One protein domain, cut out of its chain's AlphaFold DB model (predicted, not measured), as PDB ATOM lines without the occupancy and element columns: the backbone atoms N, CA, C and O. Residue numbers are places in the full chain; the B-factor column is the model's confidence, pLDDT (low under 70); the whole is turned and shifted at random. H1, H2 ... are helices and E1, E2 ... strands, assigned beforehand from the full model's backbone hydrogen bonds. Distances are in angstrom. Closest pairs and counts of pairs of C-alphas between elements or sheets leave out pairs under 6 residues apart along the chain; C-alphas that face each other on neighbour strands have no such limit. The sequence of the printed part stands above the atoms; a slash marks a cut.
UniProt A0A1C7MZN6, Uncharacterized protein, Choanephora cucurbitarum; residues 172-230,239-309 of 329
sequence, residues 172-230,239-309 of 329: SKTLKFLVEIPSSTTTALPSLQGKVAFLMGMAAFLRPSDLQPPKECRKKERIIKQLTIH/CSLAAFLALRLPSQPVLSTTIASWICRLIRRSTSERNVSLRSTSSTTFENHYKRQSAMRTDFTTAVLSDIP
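This is residues 172 to 230 and 239 to 309 of the 329 residues of an uncharacterized protein of Choanephora cucurbitarum (UniProt A0A1C7MZN6). A small helical body is built round H2, with H3, H4 and H7 packed on it and H1 packed on H7, while the hairpin of E1 and E2 reaches out from one end as an arm. H5 and H6 lie towards another side and touch no helix. The printed part has 130 residues, with seven named helices and two named strands in the order H1, H2, E1, E2, H3, H4, H5, H6, H7 along the chain; the 68 residues in named elements are mostly helix, and the one sheet, E1 - E2, is antiparallel. The whole is compact, radius of gyration of the C-alphas 15.4 A, spanning 49 by 38 by 29 A.

Find C-alpha 215 at (10.595, -1.269, -22.190), where E1, residues 215 to 218, begins; E2 is residues 221 to 224. H2, residues 189 to 203, runs 20.9 A, and H4, residues 256 to 267, 16.3 A. H1 is residues 172 to 179, H3 240 to 246, H5 284 to 289, H6 292 to 297; H7, 300 to 305, ends at C-alpha 305, (21.064, -30.164, -16.606).

In the hairpin E1 and E2, look for N 216 and O 223, 2.9 A apart. Both strands are apart from H4. The hub, H2, touches H3 at a shallow tilt of 31 degrees, opposite ways; the closest C-alphas, Val 196 and Phe 244, are 6.1 A apart. Residues 194 to 198 alone of H2 touch H4, about perpendicular at 76 degrees, closest C-alphas Phe 198 and Ile 263, 5.7 A. Residues 199 to 203 alone touch H7, closest C-alphas Ala 203 and Phe 300, 6.8 A. H7 touches H1, closest C-alphas Val 304 and Val 179, 5.2 A. H5 and H6 meet only through their link. In the seven helices every O i to N i+4 pair is within hydrogen-bond range.

The C-alphas farthest apart, Lys 219 and Pro 309, are 53.0 A apart. Residues 231 to 238 are cut out, with 9.0 A between C-alphas 230 and 239. The links H2 to E1 and H4 to H5 are long. Model confidence is under 70 in 58 residues, among them 239 to 251 and 277 to 309.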
ATOM      1  N   SER A 172      18.761 -27.278  -1.511       88.19
ATOM      2  CA  SER A 172      18.730 -28.670  -1.982       88.19
ATOM      3  C   SER A 172      17.336 -29.131  -2.405       88.19
ATOM      4  O   SER A 172      17.174 -29.753  -3.453       88.19
ATOM      5  N   LYS A 173      16.297 -28.771  -1.641       91.50
ATOM      6  CA  LYS A 173      14.899 -29.115  -1.967       91.50
ATOM      7  C   LYS A 173      14.421 -28.445  -3.254       91.50
ATOM      8  O   LYS A 173      13.686 -29.051  -4.033       91.50
ATOM      9  N   THR A 174      14.824 -27.196  -3.480       92.88
ATOM     10  CA  THR A 174      14.505 -26.471  -4.713       92.88
ATOM     11  C   THR A 174      15.241 -27.079  -5.904       92.88
ATOM     12  O   THR A 174      14.615 -27.279  -6.940       92.88
ATOM     13  N   LEU A 175      16.527 -27.410  -5.761       92.19
ATOM     14  CA  LEU A 175      17.325 -27.997  -6.841       92.19
ATOM     15  C   LEU A 175      16.830 -29.394  -7.226       92.19
ATOM     16  O   LEU A 175      16.600 -29.628  -8.409       92.19
ATOM     17  N   LYS A 176      16.551 -30.272  -6.252       92.44
ATOM     18  CA  LYS A 176      15.951 -31.597  -6.503       92.44
ATOM     19  C   LYS A 176      14.645 -31.484  -7.293       92.44
ATOM     20  O   LYS A 176      14.483 -32.139  -8.314       92.44
ATOM     21  N   PHE A 177      13.766 -30.560  -6.897       94.56
ATOM     22  CA  PHE A 177      12.526 -30.309  -7.635       94.56
ATOM     23  C   PHE A 177      12.758 -29.813  -9.073       94.56
ATOM     24  O   PHE A 177      11.983 -30.129  -9.968       94.56
ATOM     25  N   LEU A 178      13.796 -29.010  -9.318       93.12
ATOM     26  CA  LEU A 178      14.099 -28.528 -10.669       93.12
ATOM     27  C   LEU A 178      14.664 -29.627 -11.570       93.12
ATOM     28  O   LEU A 178      14.378 -29.614 -12.769       93.12
ATOM     29  N   VAL A 179      15.431 -30.563 -11.007       92.44
ATOM     30  CA  VAL A 179      15.913 -31.760 -11.714       92.44
ATOM     31  C   VAL A 179      14.739 -32.641 -12.139       92.44
ATOM     32  O   VAL A 179      14.693 -33.067 -13.287       92.44
ATOM     33  N   GLU A 180      13.733 -32.815 -11.274       93.94
ATOM     34  CA  GLU A 180      12.517 -33.593 -11.573       93.94
ATOM     35  C   GLU A 180      11.683 -33.034 -12.740       93.94
ATOM     36  O   GLU A 180      10.850 -33.752 -13.290       93.94
ATOM     37  N   ILE A 181      11.866 -31.766 -13.130       91.94
ATOM     38  CA  ILE A 181      11.193 -31.191 -14.302       91.94
ATOM     39  C   ILE A 181      11.954 -31.640 -15.562       91.94
ATOM     40  O   ILE A 181      13.053 -31.121 -15.805       91.94
ATOM     41  N   PRO A 182      11.386 -32.536 -16.393       91.44
ATOM     42  CA  PRO A 182      12.064 -33.033 -17.581       91.44
ATOM     43  C   PRO A 182      12.310 -31.905 -18.589       91.44
ATOM     44  O   PRO A 182      11.511 -30.982 -18.736       91.44
ATOM     45  N   SER A 183      13.416 -31.991 -19.326       85.44
ATOM     46  CA  SER A 183      13.755 -31.057 -20.412       85.44
ATOM     47  C   SER A 183      13.238 -31.561 -21.772       85.44
ATOM     48  O   SER A 183      13.902 -31.414 -22.792       85.44
ATOM     49  N   SER A 184      12.059 -32.193 -21.784       86.75
ATOM     50  CA  SER A 184      11.429 -32.767 -22.984       86.75
ATOM     51  C   SER A 184      10.477 -31.774 -23.660       86.75
ATOM     52  O   SER A 184       9.875 -30.935 -22.985       86.75
ATOM     53  N   THR A 185      10.256 -31.927 -24.970       83.44
ATOM     54  CA  THR A 185       9.239 -31.187 -25.747       83.44
ATOM     55  C   THR A 185       7.808 -31.438 -25.265       83.44
ATOM     56  O   THR A 185       6.922 -30.630 -25.526       83.44
ATOM     57  N   THR A 186       7.579 -32.528 -24.528       91.75
ATOM     58  CA  THR A 186       6.287 -32.857 -23.904       91.75
ATOM     59  C   THR A 186       6.029 -32.095 -22.601       91.75
ATOM     60  O   THR A 186       4.918 -32.126 -22.072       91.75
ATOM     61  N   THR A 187       7.036 -31.403 -22.064       90.38
ATOM     62  CA  THR A 187       6.934 -30.680 -20.792       90.38
ATOM     63  C   THR A 187       6.128 -29.401 -20.966       90.38
ATOM     64  O   THR A 187       6.337 -28.637 -21.908       90.38
ATOM     65  N   ALA A 188       5.238 -29.112 -20.016       91.06
ATOM     66  CA  ALA A 188       4.470 -27.876 -20.033       91.06
ATOM     67  C   ALA A 188       5.395 -26.643 -20.045       91.06
ATOM     68  O   ALA A 188       6.230 -26.460 -19.152       91.06
ATOM     69  N   LEU A 189       5.196 -25.762 -21.030       87.00
ATOM     70  CA  LEU A 189       6.019 -24.570 -21.245       87.00
ATOM     71  C   LEU A 189       6.211 -23.697 -19.982       87.00
ATOM     72  O   LEU A 189       7.348 -23.296 -19.730       87.00
ATOM     73  N   PRO A 190       5.186 -23.430 -19.139       87.88
ATOM     74  CA  PRO A 190       5.370 -22.631 -17.924       87.88
ATOM     75  C   PRO A 190       6.348 -23.250 -16.915       87.88
ATOM     76  O   PRO A 190       7.056 -22.519 -16.225       87.88
ATOM     77  N   SER A 191       6.409 -24.582 -16.829       89.31
ATOM     78  CA  SER A 191       7.341 -25.284 -15.940       89.31
ATOM     79  C   SER A 191       8.778 -25.107 -16.417       89.31
ATOM     80  O   SER A 191       9.659 -24.784 -15.620       89.31
ATOM     81  N   LEU A 192       9.001 -25.236 -17.728       88.12
ATOM     82  CA  LEU A 192      10.316 -25.056 -18.334       88.12
ATOM     83  C   LEU A 192      10.774 -23.589 -18.261       88.12
ATOM     84  O   LEU A 192      11.907 -23.311 -17.872       88.12
ATOM     85  N   GLN A 193       9.872 -22.637 -18.518       87.25
ATOM     86  CA  GLN A 193      10.128 -21.205 -18.323       87.25
ATOM     87  C   GLN A 193      10.464 -20.878 -16.861       87.25
ATOM     88  O   GLN A 193      11.390 -20.109 -16.608       87.25
ATOM     89  N   GLY A 194       9.753 -21.471 -15.898       89.88
ATOM     90  CA  GLY A 194      10.040 -21.320 -14.472       89.88
ATOM     91  C   GLY A 194      11.414 -21.875 -14.084       89.88
ATOM     92  O   GLY A 194      12.165 -21.188 -13.391       89.88
ATOM     93  N   LYS A 195      11.761 -23.074 -14.577       91.06
ATOM     94  CA  LYS A 195      13.069 -23.721 -14.371       91.06
ATOM     95  C   LYS A 195      14.207 -22.836 -14.873       91.06
ATOM     96  O   LYS A 195      15.115 -22.508 -14.113       91.06
ATOM     97  N   VAL A 196      14.118 -22.371 -16.116       88.06
ATOM     98  CA  VAL A 196      15.157 -21.525 -16.717       88.06
ATOM     99  C   VAL A 196      15.215 -20.139 -16.064       88.06
ATOM    100  O   VAL A 196      16.306 -19.640 -15.798       88.06
ATOM    101  N   ALA A 197      14.074 -19.520 -15.740       88.56
ATOM    102  CA  ALA A 197      14.053 -18.227 -15.050       88.56
ATOM    103  C   ALA A 197      14.728 -18.293 -13.674       88.56
ATOM    104  O   ALA A 197      15.443 -17.365 -13.295       88.56
ATOM    105  N   PHE A 198      14.514 -19.383 -12.932       90.38
ATOM    106  CA  PHE A 198      15.188 -19.608 -11.659       90.38
ATOM    107  C   PHE A 198      16.696 -19.762 -11.844       90.38
ATOM    108  O   PHE A 198      17.451 -19.062 -11.175       90.38
ATOM    109  N   LEU A 199      17.133 -20.610 -12.781       89.44
ATOM    110  CA  LEU A 199      18.555 -20.798 -13.077       89.44
ATOM    111  C   LEU A 199      19.231 -19.483 -13.469       89.44
ATOM    112  O   LEU A 199      20.269 -19.146 -12.913       89.44
ATOM    113  N   MET A 200      18.614 -18.689 -14.344       85.25
ATOM    114  CA  MET A 200      19.124 -17.368 -14.719       85.25
ATOM    115  C   MET A 200      19.177 -16.401 -13.528       85.25
ATOM    116  O   MET A 200      20.143 -15.654 -13.377       85.25
ATOM    117  N   GLY A 201      18.152 -16.409 -12.673       85.19
ATOM    118  CA  GLY A 201      18.122 -15.581 -11.468       85.19
ATOM    119  C   GLY A 201      19.220 -15.948 -10.467       85.19
ATOM    120  O   GLY A 201      19.809 -15.056  -9.862       85.19
ATOM    121  N   MET A 202      19.520 -17.241 -10.325       84.69
ATOM    122  CA  MET A 202      20.519 -17.748  -9.379       84.69
ATOM    123  C   MET A 202      21.951 -17.677  -9.922       84.69
ATOM    124  O   MET A 202      22.835 -17.217  -9.211       84.69
ATOM    125  N   ALA A 203      22.181 -18.086 -11.172       83.06
ATOM    126  CA  ALA A 203      23.515 -18.150 -11.772       83.06
ATOM    127  C   ALA A 203      24.024 -16.777 -12.239       83.06
ATOM    128  O   ALA A 203      25.204 -16.471 -12.097       83.06
ATOM    129  N   ALA A 204      23.137 -15.933 -12.778       79.69
ATOM    130  CA  ALA A 204      23.495 -14.611 -13.300       79.69
ATOM    131  C   ALA A 204      23.035 -13.452 -12.395       79.69
ATOM    132  O   ALA A 204      23.139 -12.291 -12.784       79.69
ATOM    133  N   PHE A 205      22.519 -13.752 -11.196       80.31
ATOM    134  CA  PHE A 205      22.047 -12.765 -10.212       80.31
ATOM    135  C   PHE A 205      20.974 -11.800 -10.747       80.31
ATOM    136  O   PHE A 205      20.800 -10.688 -10.237       80.31
ATOM    137  N   LEU A 206      20.228 -12.225 -11.769       80.94
ATOM    138  CA  LEU A 206      19.239 -11.388 -12.437       80.94
ATOM    139  C   LEU A 206      17.985 -11.219 -11.581       80.94
ATOM    140  O   LEU A 206      17.414 -12.180 -11.058       80.94
ATOM    141  N   ARG A 207      17.488  -9.983 -11.488       81.69
ATOM    142  CA  ARG A 207      16.192  -9.710 -10.863       81.69
ATOM    143  C   ARG A 207      15.076 -10.123 -11.827       81.69
ATOM    144  O   ARG A 207      15.253 -10.075 -13.045       81.69
ATOM    145  N   PRO A 208      13.856 -10.398 -11.333       83.31
ATOM    146  CA  PRO A 208      12.710 -10.675 -12.202       83.31
ATOM    147  C   PRO A 208      12.425  -9.588 -13.254       83.31
ATOM    148  O   PRO A 208      11.875  -9.881 -14.313       83.31
ATOM    149  N   SER A 209      12.779  -8.328 -12.968       80.06
ATOM    150  CA  SER A 209      12.683  -7.215 -13.919       80.06
ATOM    151  C   SER A 209      13.715  -7.285 -15.038       80.06
ATOM    152  O   SER A 209      13.426  -6.827 -16.135       80.06
ATOM    153  N   ASP A 210      14.886  -7.857 -14.768       79.50
ATOM    154  CA  ASP A 210      15.992  -7.949 -15.725       79.50
ATOM    155  C   ASP A 210      15.724  -9.061 -16.759       79.50
ATOM    156  O   ASP A 210      16.187  -8.998 -17.891       79.50
ATOM    157  N   LEU A 211      14.883 -10.039 -16.400       77.94
ATOM    158  CA  LEU A 211      14.347 -11.068 -17.301       77.94
ATOM    159  C   LEU A 211      13.148 -10.576 -18.142       77.94
ATOM    160  O   LEU A 211      12.625 -11.300 -19.002       77.94
ATOM    161  N   GLN A 212      12.671  -9.351 -17.895       76.25
ATOM    162  CA  GLN A 212      11.664  -8.710 -18.731       76.25
ATOM    163  C   GLN A 212      12.362  -7.944 -19.869       76.25
ATOM    164  O   GLN A 212      13.350  -7.262 -19.616       76.25
ATOM    165  N   PRO A 213      11.852  -7.995 -21.116       68.12
ATOM    166  CA  PRO A 213      12.451  -7.255 -22.210       68.12
ATOM    167  C   PRO A 213      12.419  -5.762 -21.873       68.12
ATOM    168  O   PRO A 213      11.390  -5.285 -21.358       68.12
ATOM    169  N   PRO A 214      13.512  -5.029 -22.134       65.38
ATOM    170  CA  PRO A 214      13.581  -3.613 -21.834       65.38
ATOM    171  C   PRO A 214      12.422  -2.883 -22.514       65.38
ATOM    172  O   PRO A 214      12.187  -2.994 -23.720       65.38
ATOM    173  N   LYS A 215      11.654  -2.152 -21.705       65.00
ATOM    174  CA  LYS A 215      10.595  -1.269 -22.190       65.00
ATOM    175  C   LYS A 215      11.256   0.064 -22.506       65.00
ATOM    176  O   LYS A 215      11.659   0.769 -21.587       65.00
ATOM    177  N   GLU A 216      11.377   0.401 -23.778       71.12
ATOM    178  CA  GLU A 216      11.752   1.747 -24.197       71.12
ATOM    179  C   GLU A 216      10.478   2.507 -24.560       71.12
ATOM    180  O   GLU A 216       9.581   1.956 -25.193       71.12
ATOM    181  N   CYS A 217      10.376   3.772 -24.167       67.06
ATOM    182  CA  CYS A 217       9.337   4.651 -24.686       67.06
ATOM    183  C   CYS A 217       9.980   5.610 -25.690       67.06
ATOM    184  O   CYS A 217      10.786   6.449 -25.291       67.06
ATOM    185  N   ARG A 218       9.625   5.519 -26.975       73.00
ATOM    186  CA  ARG A 218      10.006   6.520 -27.986       73.00
ATOM    187  C   ARG A 218       8.754   7.249 -28.432       73.00
ATOM    188  O   ARG A 218       7.756   6.613 -28.727       73.00
ATOM    189  N   LYS A 219       8.795   8.583 -28.467       83.06
ATOM    190  CA  LYS A 219       7.655   9.418 -28.899       83.06
ATOM    191  C   LYS A 219       6.331   9.087 -28.177       83.06
ATOM    192  O   LYS A 219       5.272   9.134 -28.782       83.06
ATOM    193  N   LYS A 220       6.391   8.768 -26.875       84.19
ATOM    194  CA  LYS A 220       5.256   8.300 -26.042       84.19
ATOM    195  C   LYS A 220       4.675   6.930 -26.426       84.19
ATOM    196  O   LYS A 220       3.767   6.462 -25.745       84.19
ATOM    197  N   GLU A 221       5.227   6.248 -27.423       71.06
ATOM    198  CA  GLU A 221       4.882   4.867 -27.741       71.06
ATOM    199  C   GLU A 221       5.803   3.905 -27.000       71.06
ATOM    200  O   GLU A 221       7.017   4.109 -26.894       71.06
ATOM    201  N   ARG A 222       5.210   2.838 -26.468       67.75
ATOM    202  CA  ARG A 222       5.941   1.801 -25.753       67.75
ATOM    203  C   ARG A 222       6.487   0.791 -26.755       67.75
ATOM    204  O   ARG A 222       5.743  -0.032 -27.276       67.75
ATOM    205  N   ILE A 223       7.796   0.819 -26.954       76.56
ATOM    206  CA  ILE A 223       8.535  -0.120 -27.789       76.56
ATOM    207  C   ILE A 223       9.139  -1.192 -26.882       76.56
ATOM    208  O   ILE A 223       9.884  -0.913 -25.938       76.56
ATOM    209  N   ILE A 224       8.800  -2.448 -27.152       69.56
ATOM    210  CA  ILE A 224       9.440  -3.589 -26.501       69.56
ATOM    211  C   ILE A 224      10.725  -3.857 -27.275       69.56
ATOM    212  O   ILE A 224      10.679  -4.400 -28.378       69.56
ATOM    213  N   LYS A 225      11.872  -3.456 -26.720       65.00
ATOM    214  CA  LYS A 225      13.157  -3.831 -27.307       65.00
ATOM    215  C   LYS A 225      13.367  -5.322 -27.093       65.00
ATOM    216  O   LYS A 225      13.214  -5.825 -25.977       65.00
ATOM    217  N   GLN A 226      13.728  -6.020 -28.164       57.22
ATOM    218  CA  GLN A 226      14.270  -7.362 -28.026       57.22
ATOM    219  C   GLN A 226      15.552  -7.270 -27.198       57.22
ATOM    220  O   GLN A 226      16.373  -6.372 -27.388       57.22
ATOM    221  N   LEU A 227      15.676  -8.157 -26.217       59.34
ATOM    222  CA  LEU A 227      16.883  -8.273 -25.421       59.34
ATOM    223  C   LEU A 227      17.943  -8.936 -26.308       59.34
ATOM    224  O   LEU A 227      17.894 -10.145 -26.519       59.34
ATOM    225  N   THR A 228      18.854  -8.143 -26.870       54.84
ATOM    226  CA  THR A 228      19.970  -8.668 -27.660       54.84
ATOM    227  C   THR A 228      21.054  -9.136 -26.702       54.84
ATOM    228  O   THR A 228      21.724  -8.320 -26.072       54.84
ATOM    229  N   ILE A 229      21.209 -10.449 -26.563       57.41
ATOM    230  CA  ILE A 229      22.342 -11.040 -25.852       57.41
ATOM    231  C   ILE A 229      23.278 -11.613 -26.891       57.41
ATOM    232  O   ILE A 229      22.863 -12.379 -27.759       57.41
ATOM    233  N   HIS A 230      24.545 -11.245 -26.779       54.28
ATOM    234  CA  HIS A 230      25.585 -11.865 -27.571       54.28
ATOM    235  C   HIS A 230      25.874 -13.243 -26.963       54.28
ATOM    236  O   HIS A 230      26.244 -13.309 -25.787       54.28
ATOM    237  N   CYS A 239      24.237 -20.949 -24.105       66.12
ATOM    238  CA  CYS A 239      23.621 -19.722 -23.617       66.12
ATOM    239  C   CYS A 239      22.245 -20.025 -23.003       66.12
ATOM    240  O   CYS A 239      21.218 -19.998 -23.682       66.12
ATOM    241  N   SER A 240      22.210 -20.257 -21.688       63.25
ATOM    242  CA  SER A 240      20.981 -20.492 -20.904       63.25
ATOM    243  C   SER A 240      19.929 -19.392 -21.118       63.25
ATOM    244  O   SER A 240      18.722 -19.630 -21.059       63.25
ATOM    245  N   LEU A 241      20.387 -18.179 -21.430       60.38
ATOM    246  CA  LEU A 241      19.544 -17.027 -21.718       60.38
ATOM    247  C   LEU A 241      18.977 -17.036 -23.147       60.38
ATOM    248  O   LEU A 241      17.838 -16.622 -23.341       60.38
ATOM    249  N   ALA A 242      19.714 -17.561 -24.132       62.34
ATOM    250  CA  ALA A 242      19.178 -17.809 -25.471       62.34
ATOM    251  C   ALA A 242      18.107 -18.908 -25.429       62.34
ATOM    252  O   ALA A 242      17.052 -18.746 -26.036       62.34
ATOM    253  N   ALA A 243      18.317 -19.960 -24.630       62.25
ATOM    254  CA  ALA A 243      17.292 -20.967 -24.360       62.25
ATOM    255  C   ALA A 243      16.051 -20.344 -23.693       62.25
ATOM    256  O   ALA A 243      14.929 -20.603 -24.118       62.25
ATOM    257  N   PHE A 244      16.225 -19.447 -22.713       66.50
ATOM    258  CA  PHE A 244      15.103 -18.717 -22.109       66.50
ATOM    259  C   PHE A 244      14.328 -17.868 -23.123       66.50
ATOM    260  O   PHE A 244      13.097 -17.844 -23.105       66.50
ATOM    261  N   LEU A 245      15.040 -17.160 -24.004       64.69
ATOM    262  CA  LEU A 245      14.429 -16.343 -25.050       64.69
ATOM    263  C   LEU A 245      13.725 -17.196 -26.108       64.69
ATOM    264  O   LEU A 245      12.636 -16.823 -26.531       64.69
ATOM    265  N   ALA A 246      14.285 -18.348 -26.478       60.69
ATOM    266  CA  ALA A 246      13.654 -19.300 -27.391       60.69
ATOM    267  C   ALA A 246      12.376 -19.911 -26.792       60.69
ATOM    268  O   ALA A 246      11.387 -20.110 -27.491       60.69
ATOM    269  N   LEU A 247      12.359 -20.140 -25.477       63.16
ATOM    270  CA  LEU A 247      11.181 -20.605 -24.739       63.16
ATOM    271  C   LEU A 247      10.134 -19.508 -24.512       63.16
ATOM    272  O   LEU A 247       9.041 -19.774 -24.005       63.16
ATOM    273  N   ARG A 248      10.437 -18.258 -24.858       65.88
ATOM    274  CA  ARG A 248       9.494 -17.152 -24.755       65.88
ATOM    275  C   ARG A 248       8.667 -17.090 -26.036       65.88
ATOM    276  O   ARG A 248       9.170 -16.708 -27.086       65.88
ATOM    277  N   LEU A 249       7.373 -17.392 -25.941       64.56
ATOM    278  CA  LEU A 249       6.454 -17.164 -27.057       64.56
ATOM    279  C   LEU A 249       6.416 -15.656 -27.383       64.56
ATOM    280  O   LEU A 249       6.082 -14.861 -26.495       64.56
ATOM    281  N   PRO A 250       6.715 -15.236 -28.629       63.69
ATOM    282  CA  PRO A 250       6.709 -13.821 -29.016       63.69
ATOM    283  C   PRO A 250       5.351 -13.148 -28.781       63.69
ATOM    284  O   PRO A 250       5.282 -11.964 -28.462       63.69
ATOM    285  N   SER A 251       4.272 -13.925 -28.895       68.88
ATOM    286  CA  SER A 251       2.890 -13.477 -28.736       68.88
ATOM    287  C   SER A 251       2.457 -13.282 -27.279       68.88
ATOM    288  O   SER A 251       1.462 -12.603 -27.034       68.88
ATOM    289  N   GLN A 252       3.178 -13.841 -26.300       72.88
ATOM    290  CA  GLN A 252       2.797 -13.785 -24.886       72.88
ATOM    291  C   GLN A 252       4.005 -13.451 -24.001       72.88
ATOM    292  O   GLN A 252       4.666 -14.340 -23.453       72.88
ATOM    293  N   PRO A 253       4.330 -12.157 -23.828       73.19
ATOM    294  CA  PRO A 253       5.447 -11.766 -22.990       73.19
ATOM    295  C   PRO A 253       5.161 -12.113 -21.524       73.19
ATOM    296  O   PRO A 253       4.264 -11.550 -20.901       73.19
ATOM    297  N   VAL A 254       6.005 -12.964 -20.939       78.81
ATOM    298  CA  VAL A 254       5.973 -13.237 -19.498       78.81
ATOM    299  C   VAL A 254       6.213 -11.937 -18.720       78.81
ATOM    300  O   VAL A 254       7.186 -11.209 -18.965       78.81
ATOM    301  N   LEU A 255       5.300 -11.626 -17.798       82.62
ATOM    302  CA  LEU A 255       5.381 -10.460 -16.922       82.62
ATOM    303  C   LEU A 255       6.426 -10.687 -15.821       82.62
ATOM    304  O   LEU A 255       6.560 -11.790 -15.297       82.62
ATOM    305  N   SER A 256       7.119  -9.625 -15.402       81.88
ATOM    306  CA  SER A 256       8.078  -9.686 -14.285       81.88
ATOM    307  C   SER A 256       7.437 -10.142 -12.972       81.88
ATOM    308  O   SER A 256       8.096 -10.786 -12.162       81.88
ATOM    309  N   THR A 257       6.146  -9.872 -12.770       83.25
ATOM    310  CA  THR A 257       5.370 -10.376 -11.628       83.25
ATOM    311  C   THR A 257       5.201 -11.893 -11.667       83.25
ATOM    312  O   THR A 257       5.311 -12.541 -10.629       83.25
ATOM    313  N   THR A 258       4.993 -12.471 -12.851       85.25
ATOM    314  CA  THR A 258       4.918 -13.924 -13.054       85.25
ATOM    315  C   THR A 258       6.264 -14.577 -12.766       85.25
ATOM    316  O   THR A 258       6.326 -15.524 -11.987       85.25
ATOM    317  N   ILE A 259       7.348 -14.011 -13.307       84.31
ATOM    318  CA  ILE A 259       8.720 -14.476 -13.059       84.31
ATOM    319  C   ILE A 259       9.042 -14.418 -11.561       84.31
ATOM    320  O   ILE A 259       9.512 -15.396 -10.985       84.31
ATOM    321  N   ALA A 260       8.725 -13.297 -10.905       83.50
ATOM    322  CA  ALA A 260       8.904 -13.147  -9.466       83.50
ATOM    323  C   ALA A 260       8.101 -14.198  -8.687       83.50
ATOM    324  O   ALA A 260       8.628 -14.802  -7.760       83.50
ATOM    325  N   SER A 261       6.852 -14.458  -9.083       86.56
ATOM    326  CA  SER A 261       6.004 -15.475  -8.457       86.56
ATOM    327  C   SER A 261       6.593 -16.883  -8.586       86.56
ATOM    328  O   SER A 261       6.645 -17.606  -7.591       86.56
ATOM    329  N   TRP A 262       7.089 -17.267  -9.768       90.50
ATOM    330  CA  TRP A 262       7.749 -18.562  -9.977       90.50
ATOM    331  C   TRP A 262       8.962 -18.730  -9.076       90.50
ATOM    332  O   TRP A 262       9.054 -19.705  -8.334       90.50
ATOM    333  N   ILE A 263       9.844 -17.740  -9.084       88.19
ATOM    334  CA  ILE A 263      11.052 -17.734  -8.269       88.19
ATOM    335  C   ILE A 263      10.704 -17.822  -6.780       88.19
ATOM    336  O   ILE A 263      11.247 -18.666  -6.071       88.19
ATOM    337  N   CYS A 264       9.763 -17.005  -6.296       87.00
ATOM    338  CA  CYS A 264       9.343 -17.043  -4.897       87.00
ATOM    339  C   CYS A 264       8.760 -18.410  -4.514       87.00
ATOM    340  O   CYS A 264       9.057 -18.917  -3.436       87.00
ATOM    341  N   ARG A 265       7.947 -19.030  -5.383       89.62
ATOM    342  CA  ARG A 265       7.406 -20.381  -5.149       89.62
ATOM    343  C   ARG A 265       8.508 -21.432  -5.081       89.62
ATOM    344  O   ARG A 265       8.444 -22.301  -4.217       89.62
ATOM    345  N   LEU A 266       9.506 -21.345  -5.957       90.62
ATOM    346  CA  LEU A 266      10.637 -22.270  -5.983       90.62
ATOM    347  C   LEU A 266      11.502 -22.136  -4.731       90.62
ATOM    348  O   LEU A 266      11.807 -23.148  -4.106       90.62
ATOM    349  N   ILE A 267      11.832 -20.914  -4.309       88.31
ATOM    350  CA  ILE A 267      12.634 -20.692  -3.098       88.31
ATOM    351  C   ILE A 267      11.872 -21.125  -1.838       88.31
ATOM    352  O   ILE A 267      12.455 -21.746  -0.955       88.31
ATOM    353  N   ARG A 268      10.556 -20.886  -1.764       89.88
ATOM    354  CA  ARG A 268       9.710 -21.328  -0.637       89.88
ATOM    355  C   ARG A 268       9.682 -22.845  -0.427       89.88
ATOM    356  O   ARG A 268       9.282 -23.291   0.639       89.88
ATOM    357  N   ARG A 269      10.124 -23.654  -1.396       90.94
ATOM    358  CA  ARG A 269      10.315 -25.100  -1.171       90.94
ATOM    359  C   ARG A 269      11.445 -25.399  -0.181       90.94
ATOM    360  O   ARG A 269      11.431 -26.444   0.462       90.94
ATOM    361  N   SER A 270      12.389 -24.476  -0.061       89.31
ATOM    362  CA  SER A 270      13.602 -24.599   0.747       89.31
ATOM    363  C   SER A 270      13.555 -23.782   2.041       89.31
ATOM    364  O   SER A 270      14.446 -23.888   2.875       89.31
ATOM    365  N   THR A 271      12.517 -22.967   2.252       87.50
ATOM    366  CA  THR A 271      12.398 -22.122   3.448       87.50
ATOM    367  C   THR A 271      10.945 -21.809   3.792       87.50
ATOM    368  O   THR A 271      10.113 -21.586   2.913       87.50
ATOM    369  N   SER A 272      10.643 -21.763   5.092       82.00
ATOM    370  CA  SER A 272       9.332 -21.387   5.640       82.00
ATOM    371  C   SER A 272       9.118 -19.870   5.720       82.00
ATOM    372  O   SER A 272       8.045 -19.406   6.121       82.00
ATOM    373  N   GLU A 273      10.114 -19.067   5.338       81.44
ATOM    374  CA  GLU A 273      10.006 -17.615   5.365       81.44
ATOM    375  C   GLU A 273       8.908 -17.114   4.402       81.44
ATOM    376  O   GLU A 273       8.871 -17.424   3.208       81.44
ATOM    377  N   ARG A 274       7.996 -16.270   4.905       71.19
ATOM    378  CA  ARG A 274       6.881 -15.752   4.088       71.19
ATOM    379  C   ARG A 274       7.339 -14.771   3.007       71.19
ATOM    380  O   ARG A 274       6.726 -14.709   1.942       71.19
ATOM    381  N   ASN A 275       8.418 -14.030   3.261       70.25
ATOM    382  CA  ASN A 275       8.826 -12.864   2.472       70.25
ATOM    383  C   ASN A 275      10.151 -13.074   1.732       70.25
ATOM    384  O   ASN A 275      10.991 -12.177   1.685       70.25
ATOM    385  N   VAL A 276      10.342 -14.254   1.145       70.06
ATOM    386  CA  VAL A 276      11.543 -14.534   0.352       70.06
ATOM    387  C   VAL A 276      11.359 -14.017  -1.061       70.06
ATOM    388  O   VAL A 276      10.349 -14.285  -1.709       70.06
ATOM    389  N   SER A 277      12.319 -13.224  -1.520       68.88
ATOM    390  CA  SER A 277      12.275 -12.542  -2.806       68.88
ATOM    391  C   SER A 277      13.688 -12.389  -3.354       68.88
ATOM    392  O   SER A 277      14.571 -11.899  -2.650       68.88
ATOM    393  N   LEU A 278      13.883 -12.709  -4.639       64.75
ATOM    394  CA  LEU A 278      15.123 -12.392  -5.365       64.75
ATOM    395  C   LEU A 278      15.330 -10.884  -5.576       64.75
ATOM    396  O   LEU A 278      16.350 -10.495  -6.129       64.75
ATOM    397  N   ARG A 279      14.426  -9.984  -5.142       57.16
ATOM    398  CA  ARG A 279      14.659  -8.523  -5.274       57.16
ATOM    399  C   ARG A 279      15.975  -8.061  -4.657       57.16
ATOM    400  O   ARG A 279      16.428  -6.967  -4.971       57.16
ATOM    401  N   SER A 280      16.547  -8.874  -3.783       50.16
ATOM    402  CA  SER A 280      17.771  -8.571  -3.084       50.16
ATOM    403  C   SER A 280      19.027  -9.132  -3.758       50.16
ATOM    404  O   SER A 280      20.062  -8.964  -3.140       50.16
ATOM    405  N   THR A 281      19.015  -9.746  -4.958       45.62
ATOM    406  CA  THR A 281      20.236 -10.370  -5.543       45.62
ATOM    407  C   THR A 281      21.448  -9.446  -5.644       45.62
ATOM    408  O   THR A 281      22.574  -9.912  -5.521       45.62
ATOM    409  N   SER A 282      21.226  -8.138  -5.806       42.31
ATOM    410  CA  SER A 282      22.273  -7.107  -5.813       42.31
ATOM    411  C   SER A 282      22.480  -6.409  -4.461       42.31
ATOM    412  O   SER A 282      23.254  -5.463  -4.367       42.31
ATOM    413  N   SER A 283      21.724  -6.778  -3.430       51.25
ATOM    414  CA  SER A 283      21.892  -6.252  -2.079       51.25
ATOM    415  C   SER A 283      22.813  -7.179  -1.305       51.25
ATOM    416  O   SER A 283      22.648  -8.399  -1.310       51.25
ATOM    417  N   THR A 284      23.721  -6.561  -0.561       53.97
ATOM    418  CA  THR A 284      24.619  -7.202   0.405       53.97
ATOM    419  C   THR A 284      23.896  -8.189   1.329       53.97
ATOM    420  O   THR A 284      24.473  -9.186   1.738       53.97
ATOM    421  N   THR A 285      22.598  -7.991   1.597       51.09
ATOM    422  CA  THR A 285      21.765  -8.930   2.366       51.09
ATOM    423  C   THR A 285      21.604 -10.281   1.674       51.09
ATOM    424  O   THR A 285      21.659 -11.298   2.346       51.09
ATOM    425  N   PHE A 286      21.399 -10.331   0.355       56.56
ATOM    426  CA  PHE A 286      21.302 -11.602  -0.374       56.56
ATOM    427  C   PHE A 286      22.669 -12.246  -0.539       56.56
ATOM    428  O   PHE A 286      22.782 -13.455  -0.374       56.56
ATOM    429  N   GLU A 287      23.699 -11.439  -0.804       53.84
ATOM    430  CA  GLU A 287      25.084 -11.909  -0.871       53.84
ATOM    431  C   GLU A 287      25.506 -12.581   0.445       53.84
ATOM    432  O   GLU A 287      26.097 -13.661   0.423       53.84
ATOM    433  N   ASN A 288      25.090 -12.006   1.579       55.50
ATOM    434  CA  ASN A 288      25.306 -12.562   2.913       55.50
ATOM    435  C   ASN A 288      24.358 -13.734   3.236       55.50
ATOM    436  O   ASN A 288      24.784 -14.704   3.858       55.50
ATOM    437  N   HIS A 289      23.088 -13.676   2.819       59.88
ATOM    438  CA  HIS A 289      22.061 -14.665   3.184       59.88
ATOM    439  C   HIS A 289      22.142 -15.963   2.377       59.88
ATOM    440  O   HIS A 289      21.914 -17.039   2.921       59.88
ATOM    441  N   TYR A 290      22.489 -15.871   1.095       58.41
ATOM    442  CA  TYR A 290      22.658 -17.023   0.210       58.41
ATOM    443  C   TYR A 290      24.122 -17.404   0.006       58.41
ATOM    444  O   TYR A 290      24.377 -18.242  -0.849       58.41
ATOM    445  N   LYS A 291      25.044 -16.790   0.781       55.50
ATOM    446  CA  LYS A 291      26.512 -16.862   0.680       55.50
ATOM    447  C   LYS A 291      26.956 -17.114  -0.753       55.50
ATOM    448  O   LYS A 291      26.977 -18.252  -1.206       55.50
ATOM    449  N   ARG A 292      27.422 -16.075  -1.443       51.91
ATOM    450  CA  ARG A 292      28.021 -16.193  -2.785       51.91
ATOM    451  C   ARG A 292      28.965 -17.399  -2.932       51.91
ATOM    452  O   ARG A 292      28.963 -18.023  -3.977       51.91
ATOM    453  N   GLN A 293      29.674 -17.788  -1.868       52.75
ATOM    454  CA  GLN A 293      30.480 -19.013  -1.797       52.75
ATOM    455  C   GLN A 293      29.693 -20.330  -1.956       52.75
ATOM    456  O   GLN A 293      30.171 -21.218  -2.646       52.75
ATOM    457  N   SER A 294      28.500 -20.475  -1.373       55.53
ATOM    458  CA  SER A 294      27.642 -21.658  -1.557       55.53
ATOM    459  C   SER A 294      27.117 -21.734  -2.990       55.53
ATOM    460  O   SER A 294      27.199 -22.780  -3.620       55.53
ATOM    461  N   ALA A 295      26.665 -20.602  -3.537       58.44
ATOM    462  CA  ALA A 295      26.239 -20.507  -4.933       58.44
ATOM    463  C   ALA A 295      27.403 -20.666  -5.936       58.44
ATOM    464  O   ALA A 295      27.192 -21.143  -7.040       58.44
ATOM    465  N   MET A 296      28.632 -20.282  -5.571       58.66
ATOM    466  CA  MET A 296      29.835 -20.507  -6.385       58.66
ATOM    467  C   MET A 296      30.352 -21.945  -6.298       58.66
ATOM    468  O   MET A 296      30.959 -22.419  -7.250       58.66
ATOM    469  N   ARG A 297      30.137 -22.632  -5.168       59.22
ATOM    470  CA  ARG A 297      30.497 -24.048  -5.002       59.22
ATOM    471  C   ARG A 297      29.559 -24.966  -5.778       59.22
ATOM    472  O   ARG A 297      29.989 -26.016  -6.239       59.22
ATOM    473  N   THR A 298      28.291 -24.584  -5.923       61.97
ATOM    474  CA  THR A 298      27.318 -25.362  -6.690       61.97
ATOM    475  C   THR A 298      27.301 -24.899  -8.144       61.97
ATOM    476  O   THR A 298      26.765 -23.840  -8.458       61.97
ATOM    477  N   ASP A 299      27.832 -25.712  -9.056       68.00
ATOM    478  CA  ASP A 299      27.581 -25.517 -10.483       68.00
ATOM    479  C   ASP A 299      26.108 -25.840 -10.782       68.00
ATOM    480  O   ASP A 299      25.726 -26.986 -11.023       68.00
ATOM    481  N   PHE A 300      25.254 -24.816 -10.711       67.12
ATOM    482  CA  PHE A 300      23.812 -24.938 -10.938       67.12
ATOM    483  C   PHE A 300      23.467 -25.446 -12.333       67.12
ATOM    484  O   PHE A 300      22.442 -26.105 -12.504       67.12
ATOM    485  N   THR A 301      24.287 -25.112 -13.328       65.00
ATOM    486  CA  THR A 301      24.057 -25.535 -14.705       65.00
ATOM    487  C   THR A 301      24.264 -27.034 -14.802       65.00
ATOM    488  O   THR A 301      23.372 -27.737 -15.270       65.00
ATOM    489  N   THR A 302      25.381 -27.527 -14.271       69.06
ATOM    490  CA  THR A 302      25.656 -28.962 -14.231       69.06
ATOM    491  C   THR A 302      24.624 -29.679 -13.367       69.06
ATOM    492  O   THR A 302      23.946 -30.561 -13.870       69.06
ATOM    493  N   ALA A 303      24.377 -29.230 -12.133       68.19
ATOM    494  CA  ALA A 303      23.466 -29.902 -11.200       68.19
ATOM    495  C   ALA A 303      22.022 -30.041 -11.714       68.19
ATOM    496  O   ALA A 303      21.328 -30.982 -11.344       68.19
ATOM    497  N   VAL A 304      21.541 -29.098 -12.529       67.94
ATOM    498  CA  VAL A 304      20.149 -29.090 -13.011       67.94
ATOM    499  C   VAL A 304      19.998 -29.639 -14.435       67.94
ATOM    500  O   VAL A 304      18.887 -30.024 -14.815       67.94
ATOM    501  N   LEU A 305      21.076 -29.660 -15.227       69.12
ATOM    502  CA  LEU A 305      21.064 -30.164 -16.606       69.12
ATOM    503  C   LEU A 305      21.696 -31.549 -16.765       69.12
ATOM    504  O   LEU A 305      21.443 -32.189 -17.782       69.12
ATOM    505  N   SER A 306      22.503 -32.020 -15.814       67.44
ATOM    506  CA  SER A 306      22.997 -33.391 -15.833       67.44
ATOM    507  C   SER A 306      21.898 -34.343 -15.367       67.44
ATOM    508  O   SER A 306      21.373 -34.174 -14.270       67.44
ATOM    509  N   ASP A 307      21.630 -35.400 -16.134       58.00
ATOM    510  CA  ASP A 307      20.792 -36.532 -15.697       58.00
ATOM    511  C   ASP A 307      21.453 -37.361 -14.574       58.00
ATOM    512  O   ASP A 307      20.914 -38.368 -14.113       58.00
ATOM    513  N   ILE A 308      22.643 -36.949 -14.127       60.38
ATOM    514  CA  ILE A 308      23.379 -37.578 -13.039       60.38
ATOM    515  C   ILE A 308      22.680 -37.206 -11.721       60.38
ATOM    516  O   ILE A 308      22.532 -36.015 -11.429       60.38
ATOM    517  N   PRO A 309      22.246 -38.188 -10.909       54.97
ATOM    518  CA  PRO A 309      21.641 -37.908  -9.614       54.97
ATOM    519  C   PRO A 309      22.615 -37.095  -8.758       54.97
ATOM    520  O   PRO A 309      23.769 -37.484  -8.582       54.97
TER     521      PRO A 309